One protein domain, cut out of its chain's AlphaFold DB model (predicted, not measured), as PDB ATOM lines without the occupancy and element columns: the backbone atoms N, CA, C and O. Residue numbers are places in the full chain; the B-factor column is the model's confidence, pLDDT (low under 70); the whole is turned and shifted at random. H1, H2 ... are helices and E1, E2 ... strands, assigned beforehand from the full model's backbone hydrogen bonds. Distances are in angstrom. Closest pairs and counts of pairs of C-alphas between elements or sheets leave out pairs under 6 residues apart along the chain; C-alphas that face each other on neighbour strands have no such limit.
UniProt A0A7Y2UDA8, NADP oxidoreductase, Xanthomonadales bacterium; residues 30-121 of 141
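AT A GLANCE: This is residues 30 to 121 of the 141 residues of the protein "NADP oxidoreductase" of Xanthomonadales bacterium (UniProt A0A7Y2UDA8). In a body of little regular structure, helix H1 packs on H2 and on E2 of the hairpin E2-E3, with the strand pair E1-E4 beside H2; residues 104 to 111 stick out towards H3 and H4. Of 92 printed residues, 35 are in named elements, mixed: E1 H1 E2 E3 H2 E4 H3 H4. It is only just compact, close to loose, radius of gyration of the C-alphas 14.3 A, spans 42 by 29 by 24 A.

HOW THE PARTS SIT: E2, residues 57 to 60, and E3, 67 to 70, form an antiparallel hairpin; N 58 and O 69, 3.0 A, are within hydrogen-bond range. H1, 43 to 50, touches H2, 87 to 90, closest at C-alphas 44 and 88, 4.4 A. E1, 31 to 34, and E4, 97 to 99, are antiparallel, N 32 to O 98 2.8 A. Every O i to N i+4 pair of H1 is within range.

IN THESE COORDINATES: H1 is 10.4 A long. C-alpha 31 is at (187.629, 225.038, 202.969). H3, 112 to 115, meets H4, 118 to 121, only through their link.

THE WHOLE: Links E3 to H2 and E4 to H3 are long. The printed part has no cut.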
ATOM      1  N   ASP A  30     187.331 225.462 207.222       96.00
ATOM      2  CA  ASP A  30     186.142 225.856 206.446       96.00
ATOM      3  C   ASP A  30     186.223 225.566 204.936       96.00
ATOM      4  O   ASP A  30     185.255 225.787 204.213       96.00
ATOM      5  N   ILE A  31     187.368 225.105 204.419       96.81
ATOM      6  CA  ILE A  31     187.629 225.038 202.969       96.81
ATOM      7  C   ILE A  31     188.250 223.682 202.630       96.81
ATOM      8  O   ILE A  31     189.072 223.152 203.374       96.81
ATOM      9  N   VAL A  32     187.850 223.107 201.498       96.94
ATOM     10  CA  VAL A  32     188.463 221.908 200.913       96.94
ATOM     11  C   VAL A  32     189.026 222.250 199.544       96.94
ATOM     12  O   VAL A  32     188.364 222.904 198.735       96.94
ATOM     13  N   PHE A  33     190.226 221.747 199.262       97.88
ATOM     14  CA  PHE A  33     190.825 221.780 197.941       97.88
ATOM     15  C   PHE A  33     190.820 220.407 197.258       97.88
ATOM     16  O   PHE A  33     191.393 219.433 197.748       97.88
ATOM     17  N   TYR A  34     190.225 220.333 196.069       96.94
ATOM     18  CA  TYR A  34     190.198 219.142 195.223       96.94
ATOM     19  C   TYR A  34     191.206 219.271 194.072       96.94
ATOM     20  O   TYR A  34     190.884 219.837 193.023       96.94
ATOM     21  N   HIS A  35     192.396 218.664 194.194       95.81
ATOM     22  CA  HIS A  35     193.404 218.715 193.121       95.81
ATOM     23  C   HIS A  35     192.898 218.131 191.791       95.81
ATOM     24  O   HIS A  35     193.298 218.595 190.729       95.81
ATOM     25  N   ASN A  36     191.988 217.150 191.828       93.56
ATOM     26  CA  ASN A  36     191.418 216.532 190.624       93.56
ATOM     27  C   ASN A  36     190.528 217.467 189.793       93.56
ATOM     28  O   ASN A  36     190.267 217.167 188.633       93.56
ATOM     29  N   ARG A  37     190.041 218.569 190.374       95.06
ATOM     30  CA  ARG A  37     189.136 219.509 189.694       95.06
ATOM     31  C   ARG A  37     189.855 220.750 189.179       95.06
ATOM     32  O   ARG A  37     189.297 221.488 188.374       95.06
ATOM     33  N   CYS A  38     191.075 221.006 189.648       96.19
ATOM     34  CA  CYS A  38     191.828 222.194 189.276       96.19
ATOM     35  C   CYS A  38     192.279 222.121 187.810       96.19
ATOM     36  O   CYS A  38     192.949 221.175 187.407       96.19
ATOM     37  N   ILE A  39     191.963 223.164 187.042       95.88
ATOM     38  CA  ILE A  39     192.391 223.328 185.641       95.88
ATOM     39  C   ILE A  39     193.594 224.269 185.484       95.88
ATOM     40  O   ILE A  39     193.886 224.710 184.381       95.88
ATOM     41  N   LEU A  40     194.252 224.634 186.590       97.25
ATOM     42  CA  LEU A  40     195.451 225.486 186.606       97.25
ATOM     43  C   LEU A  40     195.283 226.858 185.917       97.25
ATOM     44  O   LEU A  40     196.237 227.424 185.400       97.25
ATOM     45  N   CYS A  41     194.079 227.440 185.955       97.00
ATOM     46  CA  CYS A  41     193.786 228.744 185.333       97.00
ATOM     47  C   CYS A  41     194.491 229.957 185.989       97.00
ATOM     48  O   CYS A  41     194.481 231.062 185.440       97.00
ATOM     49  N   GLY A  42     195.050 229.783 187.192       97.38
ATOM     50  CA  GLY A  42     195.751 230.834 187.937       97.38
ATOM     51  C   GLY A  42     194.864 231.956 188.492       97.38
ATOM     52  O   GLY A  42     195.398 232.940 188.994       97.38
ATOM     53  N   LEU A  43     193.531 231.838 188.429       96.56
ATOM     54  CA  LEU A  43     192.624 232.853 188.987       96.56
ATOM     55  C   LEU A  43     192.791 233.009 190.501       96.56
ATOM     56  O   LEU A  43     192.885 234.133 190.975       96.56
ATOM     57  N   CYS A  44     192.895 231.903 191.245       97.62
ATOM     58  CA  CYS A  44     193.120 231.938 192.695       97.62
ATOM     59  C   CYS A  44     194.485 232.529 193.068       97.62
ATOM     60  O   CYS A  44     194.567 233.266 194.042       97.62
ATOM     61  N   VAL A  45     195.526 232.266 192.269       98.50
ATOM     62  CA  VAL A  45     196.859 232.868 192.449       98.50
ATOM     63  C   VAL A  45     196.756 234.388 192.324       98.50
ATOM     64  O   VAL A  45     197.090 235.108 193.257       98.50
ATOM     65  N   ARG A  46     196.191 234.876 191.210       98.25
ATOM     66  CA  ARG A  46     196.032 236.319 190.978       98.25
ATOM     67  C   ARG A  46     195.131 236.985 192.013       98.25
ATOM     68  O   ARG A  46     195.466 238.064 192.481       98.25
ATOM     69  N   ALA A  47     194.002 236.369 192.366       97.19
ATOM     70  CA  ALA A  47     193.091 236.913 193.371       97.19
ATOM     71  C   ALA A  47     193.770 237.028 194.740       97.19
ATOM     72  O   ALA A  47     193.687 238.090 195.353       97.19
ATOM     73  N   SER A  48     194.515 235.994 195.148       98.25
ATOM     74  CA  SER A  48     195.270 236.007 196.400       98.25
ATOM     75  C   SER A  48     196.254 237.180 196.431       98.25
ATOM     76  O   SER A  48     196.210 237.988 197.352       98.25
ATOM     77  N   GLU A  49     197.060 237.362 195.381       98.38
ATOM     78  CA  GLU A  49     198.101 238.402 195.349       98.38
ATOM     79  C   GLU A  49     197.549 239.827 195.178       98.38
ATOM     80  O   GLU A  49     198.024 240.784 195.803       98.38
ATOM     81  N   GLN A  50     196.571 239.994 194.288       98.19
ATOM     82  CA  GLN A  50     196.124 241.311 193.833       98.19
ATOM     83  C   GLN A  50     194.973 241.864 194.669       98.19
ATOM     84  O   GLN A  50     194.923 243.073 194.887       98.19
ATOM     85  N   VAL A  51     194.061 241.000 195.120       97.00
ATOM     86  CA  VAL A  51     192.853 241.402 195.853       97.00
ATOM     87  C   VAL A  51     193.015 241.113 197.335       97.00
ATOM     88  O   VAL A  51     192.875 242.026 198.142       97.00
ATOM     89  N   ASP A  52     193.381 239.880 197.683       97.75
ATOM     90  CA  ASP A  52     193.485 239.464 199.087       97.75
ATOM     91  C   ASP A  52     194.795 239.940 199.730       97.75
ATOM     92  O   ASP A  52     194.924 239.937 200.949       97.75
ATOM     93  N   ARG A  53     195.759 240.392 198.911       98.31
ATOM     94  CA  ARG A  53     197.102 240.838 199.325       98.31
ATOM     95  C   ARG A  53     197.869 239.766 200.108       98.31
ATOM     96  O   ARG A  53     198.713 240.090 200.939       98.31
ATOM     97  N   LYS A  54     197.611 238.502 199.777       97.81
ATOM     98  CA  LYS A  54     198.251 237.301 200.322       97.81
ATOM     99  C   LYS A  54     198.966 236.547 199.200       97.81
ATOM    100  O   LYS A  54     198.649 236.694 198.025       97.81
ATOM    101  N   SER A  55     199.915 235.689 199.541       97.12
ATOM    102  CA  SER A  55     200.577 234.816 198.561       97.12
ATOM    103  C   SER A  55     200.288 233.357 198.883       97.12
ATOM    104  O   SER A  55     201.213 232.574 199.065       97.12
ATOM    105  N   VAL A  56     199.004 232.996 199.006       98.44
ATOM    106  CA  VAL A  56     198.574 231.656 199.450       98.44
ATOM    107  C   VAL A  56     198.851 230.588 198.396       98.44
ATOM    108  O   VAL A  56     199.205 229.465 198.744       98.44
ATOM    109  N   PHE A  57     198.669 230.899 197.112       98.38
ATOM    110  CA  PHE A  57     198.696 229.902 196.041       98.38
ATOM    111  C   PHE A  57     199.851 230.131 195.074       98.38
ATOM    112  O   PHE A  57     200.104 231.253 194.654       98.38
ATOM    113  N   ALA A  58     200.459 229.040 194.614       98.12
ATOM    114  CA  ALA A  58     201.369 229.037 193.473       98.12
ATOM    115  C   ALA A  58     201.129 227.798 192.599       98.12
ATOM    116  O   ALA A  58     200.541 226.811 193.041       98.12
ATOM    117  N   ILE A  59     201.585 227.831 191.346       98.12
ATOM    118  CA  ILE A  59     201.615 226.647 190.474       98.12
ATOM    119  C   ILE A  59     203.047 226.122 190.454       98.12
ATOM    120  O   ILE A  59     203.981 226.863 190.164       98.12
ATOM    121  N   SER A  60     203.210 224.837 190.754       97.38
ATOM    122  CA  SER A  60     204.501 224.152 190.767       97.38
ATOM    123  C   SER A  60     204.458 222.890 189.907       97.38
ATOM    124  O   SER A  60     203.384 222.342 189.656       97.38
ATOM    125  N   GLY A  61     205.624 222.420 189.468       96.31
ATOM    126  CA  GLY A  61     205.769 221.294 188.544       96.31
ATOM    127  C   GLY A  61     205.782 221.717 187.073       96.31
ATOM    128  O   GLY A  61     205.836 222.904 186.746       96.31
ATOM    129  N   ARG A  62     205.798 220.726 186.176       95.81
ATOM    130  CA  ARG A  62     205.785 220.921 184.718       95.81
ATOM    131  C   ARG A  62     204.933 219.849 184.050       95.81
ATOM    132  O   ARG A  62     204.850 218.726 184.536       95.81
ATOM    133  N   GLY A  63     204.323 220.190 182.915       93.31
ATOM    134  CA  GLY A  63     203.504 219.252 182.146       93.31
ATOM    135  C   GLY A  63     202.389 218.631 182.993       93.31
ATOM    136  O   GLY A  63     201.702 219.340 183.732       93.31
ATOM    137  N   ILE A  64     202.237 217.309 182.907       90.25
ATOM    138  CA  ILE A  64     201.211 216.540 183.633       90.25
ATOM    139  C   ILE A  64     201.390 216.540 185.161       90.25
ATOM    140  O   ILE A  64     200.412 216.316 185.882       90.25
ATOM    141  N   ASP A  65     202.600 216.849 185.639       92.19
ATOM    142  CA  ASP A  65     202.952 216.918 187.063       92.19
ATOM    143  C   ASP A  65     202.661 218.293 187.679       92.19
ATOM    144  O   ASP A  65     202.862 218.502 188.878       92.19
ATOM    145  N   SER A  66     202.184 219.247 186.871       95.62
ATOM    146  CA  SER A  66     201.821 220.577 187.350       95.62
ATOM    147  C   SER A  66     200.653 220.498 188.336       95.62
ATOM    148  O   SER A  66     199.634 219.852 188.078       95.62
ATOM    149  N   LYS A  67     200.778 221.193 189.465       96.44
ATOM    150  CA  LYS A  67     199.750 221.265 190.506       96.44
ATOM    151  C   LYS A  67     199.754 222.627 191.184       96.44
ATOM    152  O   LYS A  67     200.782 223.298 191.262       96.44
ATOM    153  N   LEU A  68     198.596 223.008 191.712       97.62
ATOM    154  CA  LEU A  68     198.518 224.106 192.665       97.62
ATOM    155  C   LEU A  68     199.168 223.661 193.983       97.62
ATOM    156  O   LEU A  68     198.946 222.529 194.419       97.62
ATOM    157  N   VAL A  69     199.971 224.529 194.582       97.94
ATOM    158  CA  VAL A  69     200.602 224.347 195.893       97.94
ATOM    159  C   VAL A  69     200.246 225.519 196.796       97.94
ATOM    160  O   VAL A  69     199.892 226.596 196.306       97.94
ATOM    161  N   PHE A  70     200.332 225.289 198.102       98.38
ATOM    162  CA  PHE A  70     199.986 226.270 199.121       98.38
ATOM    163  C   PHE A  70     201.254 226.792 199.783       98.38
ATOM    164  O   PHE A  70     202.166 226.022 200.085       98.38
ATOM    165  N   ASN A  71     201.305 228.100 199.999       97.81
ATOM    166  CA  ASN A  71     202.340 228.739 200.787       97.81
ATOM    167  C   ASN A  71     202.032 228.517 202.269       97.81
ATOM    168  O   ASN A  71     201.343 229.308 202.911       97.81
ATOM    169  N   SER A  72     202.494 227.379 202.774       97.81
ATOM    170  CA  SER A  72     202.469 227.024 204.185       97.81
ATOM    171  C   SER A  72     203.697 226.175 204.527       97.81
ATOM    172  O   SER A  72     204.254 225.519 203.637       97.81
ATOM    173  N   PRO A  73     204.119 226.123 205.804       96.69
ATOM    174  CA  PRO A  73     205.269 225.315 206.216       96.69
ATOM    175  C   PRO A  73     205.138 223.818 205.895       96.69
ATOM    176  O   PRO A  73     206.137 223.150 205.639       96.69
ATOM    177  N   ASP A  74     203.916 223.284 205.904       96.19
ATOM    178  CA  ASP A  74     203.614 221.867 205.681       96.19
ATOM    179  C   ASP A  74     203.061 221.564 204.275       96.19
ATOM    180  O   ASP A  74     202.732 220.415 203.967       96.19
ATOM    181  N   GLY A  75     202.950 222.585 203.419       96.56
ATOM    182  CA  GLY A  75     202.377 222.488 202.079       96.56
ATOM    183  C   GLY A  75     200.883 222.152 202.047       96.56
ATOM    184  O   GLY A  75     200.404 221.686 201.009       96.56
ATOM    185  N   LYS A  76     200.157 222.348 203.156       98.00
ATOM    186  CA  LYS A  76     198.711 222.139 203.276       98.00
ATOM    187  C   LYS A  76     197.930 223.443 203.388       98.00
ATOM    188  O   LYS A  76     198.387 224.432 203.951       98.00
ATOM    189  N   LEU A  77     196.686 223.409 202.922       97.94
ATOM    190  CA  LEU A  77     195.792 224.562 202.912       97.94
ATOM    191  C   LEU A  77     195.544 225.142 204.313       97.94
ATOM    192  O   LEU A  77     195.506 226.356 204.478       97.94
ATOM    193  N   GLY A  78     195.391 224.286 205.325       97.56
ATOM    194  CA  GLY A  78     195.104 224.692 206.702       97.56
ATOM    195  C   GLY A  78     196.265 225.375 207.420       97.56
ATOM    196  O   GLY A  78     196.030 226.038 208.420       97.56
ATOM    197  N   GLY A  79     197.496 225.237 206.918       97.25
ATOM    198  CA  GLY A  79     198.661 225.963 207.428       97.25
ATOM    199  C   GLY A  79     198.924 227.291 206.711       97.25
ATOM    200  O   GLY A  79     199.936 227.931 206.990       97.25
ATOM    201  N   SER A  80     198.084 227.663 205.742       98.25
ATOM    202  CA  SER A  80     198.222 228.898 204.963       98.25
ATOM    203  C   SER A  80     197.401 230.046 205.558       98.25
ATOM    204  O   SER A  80     196.553 229.833 206.418       98.25
ATOM    205  N   GLU A  81     197.609 231.260 205.052       97.81
ATOM    206  CA  GLU A  81     196.861 232.468 205.446       97.81
ATOM    207  C   GLU A  81     195.486 232.603 204.758       97.81
ATOM    208  O   GLU A  81     194.876 233.677 204.777       97.81
ATOM    209  N   LEU A  82     195.008 231.545 204.094       97.88
ATOM    210  CA  LEU A  82     193.716 231.563 203.416       97.88
ATOM    211  C   LEU A  82     192.589 231.792 204.422       97.88
ATOM    212  O   LEU A  82     192.481 231.077 205.411       97.88
ATOM    213  N   GLU A  83     191.702 232.726 204.112       97.12
ATOM    214  CA  GLU A  83     190.475 232.947 204.867       97.12
ATOM    215  C   GLU A  83     189.256 232.640 204.000       97.12
ATOM    216  O   GLU A  83     189.267 232.777 202.778       97.12
ATOM    217  N   PHE A  84     188.157 232.240 204.640       94.56
ATOM    218  CA  PHE A  84     186.895 231.945 203.955       94.56
ATOM    219  C   PHE A  84     186.378 233.121 203.109       94.56
ATOM    220  O   PHE A  84     185.766 232.913 202.065       94.56
ATOM    221  N   THR A  85     186.634 234.349 203.555       93.94
ATOM    222  CA  THR A  85     186.191 235.593 202.914       93.94
ATOM    223  C   THR A  85     187.074 236.049 201.753       93.94
ATOM    224  O   THR A  85     186.740 237.047 201.107       93.94
ATOM    225  N   ASP A  86     188.188 235.357 201.501       95.44
ATOM    226  CA  ASP A  86     189.140 235.725 200.459       95.44
ATOM    227  C   ASP A  86     188.518 235.597 199.069       95.44
ATOM    228  O   ASP A  86     187.830 234.626 198.730       95.44
ATOM    229  N   LYS A  87     188.847 236.549 198.197       94.38
ATOM    230  CA  LYS A  87     188.439 236.532 196.798       94.38
ATOM    231  C   LYS A  87     188.932 235.275 196.094       94.38
ATOM    232  O   LYS A  87     188.233 234.755 195.224       94.38
ATOM    233  N   ALA A  88     190.094 234.747 196.478       95.50
ATOM    234  CA  ALA A  88     190.616 233.491 195.954       95.50
ATOM    235  C   ALA A  88     189.656 232.294 196.128       95.50
ATOM    236  O   ALA A  88     189.656 231.400 195.276       95.50
ATOM    237  N   VAL A  89     188.816 232.289 197.174       94.56
ATOM    238  CA  VAL A  89     187.787 231.258 197.410       94.56
ATOM    239  C   VAL A  89     186.627 231.402 196.422       94.56
ATOM    240  O   VAL A  89     186.129 230.406 195.901       94.56
ATOM    241  N   GLU A  90     186.245 232.636 196.099       90.38
ATOM    242  CA  GLU A  90     185.108 232.947 195.224       90.38
ATOM    243  C   GLU A  90     185.405 232.715 193.733       90.38
ATOM    244  O   GLU A  90     184.519 232.354 192.963       90.38
ATOM    245  N   VAL A  91     186.649 232.938 193.292       92.62
ATOM    246  CA  VAL A  91     186.985 232.982 191.853       92.62
ATOM    247  C   VAL A  91     187.191 231.614 191.204       92.62
ATOM    248  O   VAL A  91     187.453 231.547 190.005       92.62
ATOM    249  N   CYS A  92     187.143 230.508 191.955       94.25
ATOM    250  CA  CYS A  92     187.438 229.187 191.402       94.25
ATOM    251  C   CYS A  92     186.321 228.699 190.448       94.25
ATOM    252  O   CYS A  92     185.254 228.296 190.908       94.25
ATOM    253  N   PRO A  93     186.555 228.581 189.123       92.19
ATOM    254  CA  PRO A  93     185.475 228.347 188.150       92.19
ATOM    255  C   PRO A  93     185.059 226.871 187.998       92.19
ATOM    256  O   PRO A  93     184.269 226.518 187.110       92.19
ATOM    257  N   VAL A  94     185.670 225.985 188.789       93.62
ATOM    258  CA  VAL A  94     185.603 224.516 188.666       93.62
ATOM    259  C   VAL A  94     185.292 223.816 189.990       93.62
ATOM    260  O   VAL A  94     185.280 222.588 190.040       93.62
ATOM    261  N   GLY A  95     185.074 224.572 191.072       91.88
ATOM    262  CA  GLY A  95     184.850 223.999 192.400       91.88
ATOM    263  C   GLY A  95     186.031 223.154 192.889       91.88
ATOM    264  O   GLY A  95     185.837 222.086 193.477       91.88
ATOM    265  N   ALA A  96     187.258 223.586 192.569       96.31
ATOM    266  CA  ALA A  96     188.471 223.017 193.148       96.31
ATOM    267  C   ALA A  96     188.729 223.591 194.542       96.31
ATOM    268  O   ALA A  96     189.110 222.827 195.413       96.31
ATOM    269  N   ILE A  97     188.479 224.887 194.759       95.75
ATOM    270  CA  ILE A  97     188.398 225.508 196.086       95.75
ATOM    271  C   ILE A  97     186.916 225.526 196.455       95.75
ATOM    272  O   ILE A  97     186.120 226.098 195.714       95.75
ATOM    273  N   MET A  98     186.540 224.839 197.530       93.31
ATOM    274  CA  MET A  98     185.142 224.685 197.933       93.31
ATOM    275  C   MET A  98     184.978 224.994 199.418       93.31
ATOM    276  O   MET A  98     185.619 224.331 200.239       93.31
ATOM    277  N   PRO A  99     184.079 225.920 199.777       93.31
ATOM    278  CA  PRO A  99     183.569 226.019 201.134       93.31
ATOM    279  C   PRO A  99     182.985 224.686 201.616       93.31
ATOM    280  O   PRO A  99     182.244 224.013 200.890       93.31
ATOM    281  N   LYS A 100     183.308 224.297 202.847       92.62
ATOM    282  CA  LYS A 100     182.674 223.157 203.516       92.62
ATOM    283  C   LYS A 100     181.227 223.501 203.855       92.62
ATOM    284  O   LYS A 100     180.888 224.659 204.060       92.62
ATOM    285  N   HIS A 101     180.381 222.475 203.911       88.31
ATOM    286  CA  HIS A 101     178.962 222.552 204.296       88.31
ATOM    287  C   HIS A 101     178.027 223.348 203.367       88.31
ATOM    288  O   HIS A 101     176.830 223.114 203.421       88.31
ATOM    289  N   LEU A 102     178.546 224.171 202.451       83.75
ATOM    290  CA  LEU A 102     177.746 224.928 201.470       83.75
ATOM    291  C   LEU A 102     177.577 224.204 200.120       83.75
ATOM    292  O   LEU A 102     177.043 224.738 199.145       83.75
ATOM    293  N   GLY A 103     178.081 222.974 200.010       74.50
ATOM    294  CA  GLY A 103     177.940 222.184 198.793       74.50
ATOM    295  C   GLY A 103     176.468 221.873 198.522       74.50
ATOM    296  O   GLY A 103     175.833 221.217 199.338       74.50
ATOM    297  N   TYR A 104     175.974 222.258 197.342       78.06
ATOM    298  CA  TYR A 104     174.613 221.967 196.859       78.06
ATOM    299  C   TYR A 104     173.468 222.736 197.530       78.06
ATOM    300  O   TYR A 104     172.318 222.346 197.347       78.06
ATOM    301  N   GLU A 105     173.738 223.846 198.224       85.69
ATOM    302  CA  GLU A 105     172.668 224.695 198.777       85.69
ATOM    303  C   GLU A 105     171.676 225.167 197.712       85.69
ATOM    304  O   GLU A 105     170.472 225.192 197.949       85.69
ATOM    305  N   THR A 106     172.164 225.487 196.508       85.44
ATOM    306  CA  THR A 106     171.300 225.742 195.352       85.44
ATOM    307  C   THR A 106     170.984 224.432 194.616       85.44
ATOM    308  O   THR A 106     171.903 223.808 194.049       85.44
ATOM    309  N   PRO A 107     169.700 224.024 194.557       88.69
ATOM    310  CA  PRO A 107     169.283 222.821 193.848       88.69
ATOM    311  C   PRO A 107     169.684 222.841 192.371       88.69
ATOM    312  O   PRO A 107     169.741 223.891 191.728       88.69
ATOM    313  N   VAL A 108     169.940 221.655 191.812       87.44
ATOM    314  CA  VAL A 108     170.111 221.493 190.359       87.44
ATOM    315  C   VAL A 108     168.839 221.971 189.653       87.44
ATOM    316  O   VAL A 108     167.735 221.657 190.090       87.44
ATOM    317  N   GLY A 109     168.996 222.733 188.574       89.12
ATOM    318  CA  GLY A 109     167.901 223.384 187.851       89.12
ATOM    319  C   GLY A 109     167.618 224.813 188.322       89.12
ATOM    320  O   GLY A 109     166.934 225.552 187.622       89.12
ATOM    321  N   GLN A 110     168.162 225.223 189.473       89.62
ATOM    322  CA  GLN A 110     167.996 226.573 190.030       89.62
ATOM    323  C   GLN A 110     169.308 227.362 190.094       89.62
ATOM    324  O   GLN A 110     169.323 228.521 190.506       89.62
ATOM    325  N   ARG A 111     170.430 226.758 189.690       86.75
ATOM    326  CA  ARG A 111     171.724 227.448 189.653       86.75
ATOM    327  C   ARG A 111     171.731 228.451 188.514       86.75
ATOM    328  O   ARG A 111     171.029 228.274 187.518       86.75
ATOM    329  N   LEU A 112     172.591 229.465 188.615       85.56
ATOM    330  CA  LEU A 112     172.680 230.521 187.604       85.56
ATOM    331  C   LEU A 112     172.709 229.951 186.178       85.56
ATOM    332  O   LEU A 112     171.859 230.287 185.356       85.56
ATOM    333  N   TYR A 113     173.670 229.067 185.911       89.06
ATOM    334  CA  TYR A 113     173.891 228.536 184.571       89.06
ATOM    335  C   TYR A 113     172.949 227.399 184.172       89.06
ATOM    336  O   TYR A 113     172.971 226.989 183.015       89.06
ATOM    337  N   ASP A 114     172.114 226.918 185.095       89.31
ATOM    338  CA  ASP A 114     171.025 226.001 184.754       89.31
ATOM    339  C   ASP A 114     169.852 226.781 184.134       89.31
ATOM    340  O   ASP A 114     169.132 226.259 183.288       89.31
ATOM    341  N   THR A 115     169.677 228.050 184.531       89.06
ATOM    342  CA  THR A 115     168.557 228.901 184.085       89.06
ATOM    343  C   THR A 115     168.893 229.793 182.890       89.06
ATOM    344  O   THR A 115     168.008 230.109 182.095       89.06
ATOM    345  N   LYS A 116     170.153 230.224 182.745       89.75
ATOM    346  CA  LYS A 116     170.601 231.099 181.650       89.75
ATOM    347  C   LYS A 116     171.984 230.682 181.134       89.75
ATOM    348  O   LYS A 116     172.870 230.400 181.940       89.75
ATOM    349  N   PRO A 117     172.221 230.687 179.809       90.56
ATOM    350  CA  PRO A 117     173.520 230.321 179.256       90.56
ATOM    351  C   PRO A 117     174.588 231.366 179.598       90.56
ATOM    352  O   PRO A 117     174.305 232.559 179.736       90.56
ATOM    353  N   ILE A 118     175.848 230.927 179.667       91.19
ATOM    354  CA  ILE A 118     176.973 231.807 180.013       91.19
ATOM    355  C   ILE A 118     177.177 232.956 179.015       91.19
ATOM    356  O   ILE A 118     177.656 234.012 179.406       91.19
ATOM    357  N   SER A 119     176.765 232.804 177.755       91.00
ATOM    358  CA  SER A 119     176.814 233.881 176.755       91.00
ATOM    359  C   SER A 119     175.916 235.072 177.074       91.00
ATOM    360  O   SER A 119     176.166 236.165 176.579       91.00
ATOM    361  N   VAL A 120     174.879 234.862 177.887       90.31
ATOM    362  CA  VAL A 120     173.949 235.913 178.310       90.31
ATOM    363  C   VAL A 120     174.361 236.491 179.662       90.31
ATOM    364  O   VAL A 120     174.241 237.693 179.868       90.31
ATOM    365  N   VAL A 121     174.832 235.650 180.589       85.12
ATOM    366  CA  VAL A 121     175.133 236.084 181.966       85.12
ATOM    367  C   VAL A 121     176.575 236.568 182.149       85.12
ATOM    368  O   VAL A 121     176.832 237.398 183.015       85.12
TER     369      VAL A 121